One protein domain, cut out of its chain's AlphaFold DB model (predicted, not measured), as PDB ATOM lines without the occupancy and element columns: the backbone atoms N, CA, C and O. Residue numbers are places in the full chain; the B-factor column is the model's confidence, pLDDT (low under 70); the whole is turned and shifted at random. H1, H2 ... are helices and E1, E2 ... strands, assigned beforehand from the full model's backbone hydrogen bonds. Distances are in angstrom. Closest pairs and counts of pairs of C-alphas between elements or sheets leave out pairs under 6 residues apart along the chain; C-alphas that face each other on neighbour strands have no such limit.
ATOM      1  N   ILE A  36     134.512 192.191 196.392       57.06
ATOM      2  CA  ILE A  36     135.640 192.038 197.310       57.06
ATOM      3  C   ILE A  36     136.212 193.432 197.520       57.06
ATOM      4  O   ILE A  36     137.117 193.879 196.814       57.06
ATOM      5  N   GLU A  37     135.637 194.138 198.486       68.00
ATOM      6  CA  GLU A  37     136.148 195.417 198.940       68.00
ATOM      7  C   GLU A  37     137.498 195.177 199.628       68.00
ATOM      8  O   GLU A  37     137.585 194.618 200.728       68.00
ATOM      9  N   ILE A  38     138.569 195.534 198.916       72.69
ATOM     10  CA  ILE A  38     139.936 195.449 199.420       72.69
ATOM     11  C   ILE A  38     140.133 196.592 200.402       72.69
ATOM     12  O   ILE A  38     139.950 197.757 200.063       72.69
ATOM     13  N   CYS A  39     140.546 196.234 201.604       80.50
ATOM     14  CA  CYS A  39     140.924 197.157 202.642       80.50
ATOM     15  C   CYS A  39     142.441 197.353 202.662       80.50
ATOM     16  O   CYS A  39     143.206 196.380 202.716       80.50
ATOM     17  N   TYR A  40     142.864 198.612 202.643       80.62
ATOM     18  CA  TYR A  40     144.254 199.006 202.822       80.62
ATOM     19  C   TYR A  40     144.479 199.414 204.282       80.62
ATOM     20  O   TYR A  40     143.667 200.129 204.863       80.62
ATOM     21  N   ASP A  41     145.552 198.874 204.853       78.56
ATOM     22  CA  ASP A  41     146.001 199.068 206.234       78.56
ATOM     23  C   ASP A  41     147.499 199.396 206.140       78.56
ATOM     24  O   ASP A  41     148.358 198.500 206.120       78.56
ATOM     25  N   ASP A  42     147.804 200.673 205.903       78.38
ATOM     26  CA  ASP A  42     149.164 201.156 205.666       78.38
ATOM     27  C   ASP A  42     149.972 201.237 206.973       78.38
ATOM     28  O   ASP A  42     151.198 201.045 206.958       78.38
ATOM     29  N   ASP A  43     149.314 201.479 208.112       80.25
ATOM     30  CA  ASP A  43     149.950 201.582 209.429       80.25
ATOM     31  C   ASP A  43     150.028 200.245 210.200       80.25
ATOM     32  O   ASP A  43     150.781 200.133 211.174       80.25
ATOM     33  N   ASN A  44     149.420 199.185 209.656       72.12
ATOM     34  CA  ASN A  44     149.355 197.823 210.190       72.12
ATOM     35  C   ASN A  44     148.655 197.733 211.556       72.12
ATOM     36  O   ASN A  44     149.006 196.859 212.367       72.12
ATOM     37  N   ASP A  45     147.693 198.616 211.835       81.81
ATOM     38  CA  ASP A  45     146.902 198.601 213.068       81.81
ATOM     39  C   ASP A  45     145.708 197.621 213.022       81.81
ATOM     40  O   ASP A  45     145.030 197.426 214.039       81.81
ATOM     41  N   LEU A  46     145.530 196.918 211.892       77.44
ATOM     42  CA  LEU A  46     144.427 195.996 211.596       77.44
ATOM     43  C   LEU A  46     143.072 196.687 211.417       77.44
ATOM     44  O   LEU A  46     142.016 196.060 211.595       77.44
ATOM     45  N   ARG A  47     143.093 197.960 211.041       79.69
ATOM     46  CA  ARG A  47     141.928 198.713 210.605       79.69
ATOM     47  C   ARG A  47     142.136 199.210 209.187       79.69
ATOM     48  O   ARG A  47     143.246 199.417 208.716       79.69
ATOM     49  N   CYS A  48     141.029 199.374 208.484       83.38
ATOM     50  CA  CYS A  48     141.046 200.024 207.190       83.38
ATOM     51  C   CYS A  48     141.268 201.518 207.354       83.38
ATOM     52  O   CYS A  48     140.500 202.172 208.059       83.38
ATOM     53  N   ASP A  49     142.227 202.071 206.623       81.50
ATOM     54  CA  ASP A  49     142.470 203.514 206.611       81.50
ATOM     55  C   ASP A  49     141.268 204.300 206.054       81.50
ATOM     56  O   ASP A  49     141.007 205.433 206.462       81.50
ATOM     57  N   ASP A  50     140.505 203.685 205.144       77.88
ATOM     58  CA  ASP A  50     139.384 204.332 204.457       77.88
ATOM     59  C   ASP A  50     138.152 204.544 205.359       77.88
ATOM     60  O   ASP A  50     137.494 205.585 205.277       77.88
ATOM     61  N   ASP A  51     137.805 203.567 206.205       76.94
ATOM     62  CA  ASP A  51     136.564 203.579 206.997       76.94
ATOM     63  C   ASP A  51     136.724 203.159 208.471       76.94
ATOM     64  O   ASP A  51     135.753 203.181 209.231       76.94
ATOM     65  N   GLY A  52     137.937 202.803 208.903       75.56
ATOM     66  CA  GLY A  52     138.255 202.377 210.268       75.56
ATOM     67  C   GLY A  52     137.694 201.007 210.654       75.56
ATOM     68  O   GLY A  52     137.730 200.647 211.841       75.56
ATOM     69  N   SER A  53     137.143 200.262 209.689       77.62
ATOM     70  CA  SER A  53     136.592 198.927 209.913       77.62
ATOM     71  C   SER A  53     137.691 197.920 210.250       77.62
ATOM     72  O   SER A  53     138.841 198.076 209.851       77.62
ATOM     73  N   GLU A  54     137.350 196.905 211.043       76.62
ATOM     74  CA  GLU A  54     138.311 195.875 211.446       76.62
ATOM     75  C   GLU A  54     138.523 194.860 210.320       76.62
ATOM     76  O   GLU A  54     137.577 194.434 209.645       76.62
ATOM     77  N   VAL A  55     139.780 194.457 210.143       76.12
ATOM     78  CA  VAL A  55     140.174 193.464 209.142       76.12
ATOM     79  C   VAL A  55     140.470 192.111 209.768       76.12
ATOM     80  O   VAL A  55     140.992 192.008 210.880       76.12
ATOM     81  N   ASP A  56     140.191 191.050 209.014       72.31
ATOM     82  CA  ASP A  56     140.619 189.709 209.387       72.31
ATOM     83  C   ASP A  56     142.067 189.467 208.929       72.31
ATOM     84  O   ASP A  56     142.410 189.546 207.747       72.31
ATOM     85  N   ARG A  57     142.933 189.132 209.889       71.69
ATOM     86  CA  ARG A  57     144.362 188.859 209.673       71.69
ATOM     87  C   ARG A  57     144.611 187.664 208.760       71.69
ATOM     88  O   ARG A  57     145.650 187.632 208.092       71.69
ATOM     89  N   ASP A  58     143.704 186.694 208.760       74.38
ATOM     90  CA  ASP A  58     143.821 185.475 207.960       74.38
ATOM     91  C   ASP A  58     143.295 185.672 206.527       74.38
ATOM     92  O   ASP A  58     143.608 184.875 205.636       74.38
ATOM     93  N   SER A  59     142.592 186.780 206.280       74.00
ATOM     94  CA  SER A  59     141.967 187.126 205.005       74.00
ATOM     95  C   SER A  59     142.717 188.281 204.332       74.00
ATOM     96  O   SER A  59     142.363 189.451 204.456       74.00
ATOM     97  N   TYR A  60     143.790 187.955 203.606       74.81
ATOM     98  CA  TYR A  60     144.648 188.928 202.918       74.81
ATOM     99  C   TYR A  60     144.649 188.758 201.399       74.81
ATOM    100  O   TYR A  60     144.555 187.650 200.867       74.81
ATOM    101  N   VAL A  61     144.824 189.872 200.689       76.62
ATOM    102  CA  VAL A  61     144.873 189.908 199.227       76.62
ATOM    103  C   VAL A  61     146.327 189.967 198.768       76.62
ATOM    104  O   VAL A  61     147.114 190.808 199.214       76.62
ATOM    105  N   VAL A  62     146.699 189.061 197.861       74.38
ATOM    106  CA  VAL A  62     148.026 189.016 197.231       74.38
ATOM    107  C   VAL A  62     147.878 189.233 195.734       74.38
ATOM    108  O   VAL A  62     147.262 188.424 195.047       74.38
ATOM    109  N   ILE A  63     148.514 190.282 195.217       72.00
ATOM    110  CA  ILE A  63     148.589 190.565 193.782       72.00
ATOM    111  C   ILE A  63     150.064 190.535 193.381       72.00
ATOM    112  O   ILE A  63     150.915 191.133 194.038       72.00
ATOM    113  N   ASN A  64     150.396 189.806 192.311       68.44
ATOM    114  CA  ASN A  64     151.774 189.647 191.817       68.44
ATOM    115  C   ASN A  64     152.774 189.133 192.875       68.44
ATOM    116  O   ASN A  64     153.941 189.519 192.885       68.44
ATOM    117  N   GLY A  65     152.318 188.273 193.793       73.50
ATOM    118  CA  GLY A  65     153.157 187.717 194.862       73.50
ATOM    119  C   GLY A  65     153.471 188.692 196.002       73.50
ATOM    120  O   GLY A  65     154.214 188.334 196.913       73.50
ATOM    121  N   LYS A  66     152.899 189.902 195.985       69.62
ATOM    122  CA  LYS A  66     153.004 190.881 197.067       69.62
ATOM    123  C   LYS A  66     151.650 191.026 197.757       69.62
ATOM    124  O   LYS A  66     150.623 191.136 197.092       69.62
ATOM    125  N   LYS A  67     151.651 191.027 199.091       76.94
ATOM    126  CA  LYS A  67     150.466 191.392 199.875       76.94
ATOM    127  C   LYS A  67     150.108 192.845 199.566       76.94
ATOM    128  O   LYS A  67     150.971 193.715 199.682       76.94
ATOM    129  N   VAL A  68     148.873 193.072 199.132       74.25
ATOM    130  CA  VAL A  68     148.361 194.402 198.780       74.25
ATOM    131  C   VAL A  68     147.367 194.948 199.800       74.25
ATOM    132  O   VAL A  68     147.188 196.153 199.831       74.25
ATOM    133  N   GLY A  69     146.769 194.099 200.639       78.12
ATOM    134  CA  GLY A  69     145.804 194.530 201.650       78.12
ATOM    135  C   GLY A  69     145.102 193.354 202.322       78.12
ATOM    136  O   GLY A  69     145.539 192.201 202.193       78.12
ATOM    137  N   TYR A  70     144.012 193.654 203.015       79.19
ATOM    138  CA  TYR A  70     143.128 192.691 203.664       79.19
ATOM    139  C   TYR A  70     141.735 192.703 203.034       79.19
ATOM    140  O   TYR A  70     141.369 193.628 202.313       79.19
ATOM    141  N   VAL A  71     140.961 191.652 203.283       72.19
ATOM    142  CA  VAL A  71     139.537 191.608 202.940       72.19
ATOM    143  C   VAL A  71     138.750 192.127 204.140       72.19
ATOM    144  O   VAL A  71     139.043 191.750 205.278       72.19
ATOM    145  N   LYS A  72     137.749 192.984 203.907       67.19
ATOM    146  CA  LYS A  72     136.859 193.433 204.987       67.19
ATOM    147  C   LYS A  72     136.112 192.252 205.604       67.19
ATOM    148  O   LYS A  72     135.565 191.406 204.892       67.19
ATOM    149  N   SER A  73     136.029 192.235 206.936       63.12
ATOM    150  CA  SER A  73     135.382 191.144 207.676       63.12
ATOM    151  C   SER A  73     133.904 190.963 207.306       63.12
ATOM    152  O   SER A  73     133.416 189.839 207.308       63.12
ATOM    153  N   SER A  74     133.199 192.040 206.939       60.53
ATOM    154  CA  SER A  74     131.792 191.996 206.508       60.53
ATOM    155  C   SER A  74     131.573 191.199 205.221       60.53
ATOM    156  O   SER A  74     130.511 190.618 205.036       60.53
ATOM    157  N   VAL A  75     132.575 191.156 204.344       57.84
ATOM    158  CA  VAL A  75     132.533 190.398 203.089       57.84
ATOM    159  C   VAL A  75     133.020 188.964 203.325       57.84
ATOM    160  O   VAL A  75     132.518 188.026 202.714       57.84
ATOM    161  N   ALA A  76     133.952 188.766 204.261       55.72
ATOM    162  CA  ALA A  76     134.470 187.444 204.613       55.72
ATOM    163  C   ALA A  76     133.419 186.510 205.248       55.72
ATOM    164  O   ALA A  76     133.563 185.295 205.129       55.72
ATOM    165  N   GLU A  77     132.376 187.040 205.900       54.22
ATOM    166  CA  GLU A  77     131.301 186.209 206.472       54.22
ATOM    167  C   GLU A  77     130.271 185.735 205.432       54.22
ATOM    168  O   GLU A  77     129.754 184.624 205.554       54.22
ATOM    169  N   ASP A  78     129.998 186.543 204.402       49.06
ATOM    170  CA  ASP A  78     129.021 186.215 203.351       49.06
ATOM    171  C   ASP A  78     129.627 185.399 202.209       49.06
ATOM    172  O   ASP A  78     128.928 184.639 201.528       49.06
ATOM    173  N   ILE A  79     130.939 185.512 202.001       52.75
ATOM    174  CA  ILE A  79     131.626 184.588 201.122       52.75
ATOM    175  C   ILE A  79     131.931 183.342 201.954       52.75
ATOM    176  O   ILE A  79     132.934 183.270 202.661       52.75
ATOM    177  N   ASP A  80     131.086 182.316 201.812       45.88
ATOM    178  CA  ASP A  80     131.483 180.924 202.028       45.88
ATOM    179  C   ASP A  80     132.573 180.637 200.982       45.88
ATOM    180  O   ASP A  80     132.342 180.033 199.927       45.88
ATOM    181  N   ILE A  81     133.771 181.191 201.220       51.22
ATOM    182  CA  ILE A  81     135.006 180.844 200.545       51.22
ATOM    183  C   ILE A  81     135.259 179.434 201.036       51.22
ATOM    184  O   ILE A  81     136.074 179.181 201.929       51.22
ATOM    185  N   ASP A  82     134.506 178.502 200.447       43.81
ATOM    186  CA  ASP A  82     134.800 177.096 200.445       43.81
ATOM    187  C   ASP A  82     136.306 177.064 200.254       43.81
ATOM    188  O   ASP A  82     136.856 177.653 199.312       43.81
TER     189      ASP A  82
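What this domain is: This is residues 36 to 82 of the 104 residues of an uncharacterized protein of Planifilum fulgidum (UniProt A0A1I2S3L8). A long looped stretch, residues 36 to 54, leads into a two-stranded hairpin, E1 and E2, and a short helix, H1, leads off from the hairpin's open end. Residues 38 to 39 of the loop pair with E2. The printed part has 47 residues, under half in named elements: E1, E2, H1 in chain order, antiparallel sheet E1 - E2, class mixed. It is compact, radius of gyration of the C-alphas 10.2 A, spans 30 by 25 by 15 A.

Where its parts are: E1, residues 55 to 63, starts at C-alpha 55 (140.174, 193.464, 209.142), spans 17.8 A and bends by 88 degrees at residue 58. E2, residues 66 to 72, spans 18.2 A. H1, residues 73 to 78, spans 9.1 A and ends at C-alpha 78 (129.021, 186.215, 203.351).

How they stand to each other: Residues 38 to 39 pair antiparallel with residues 70 to 71 of E2. The hairpin E1 and E2 is antiparallel at 139 degrees; N 61 and O 69 are within hydrogen-bond range at 2.9 A. The closest C-alphas of E1 and H1, Val 55 and Ser 73, are 5.5 A apart. In H1, 1 of 2 O i to N i+4 pairs is within range.

The domain as a whole: The farthest C-alphas, of Asp 43 and Asp 82, are 30.2 A apart. The printed part has no cut; both links are tight. Residues 36 to 37, 64, 66 and 72 to 82 have pLDDT under 70.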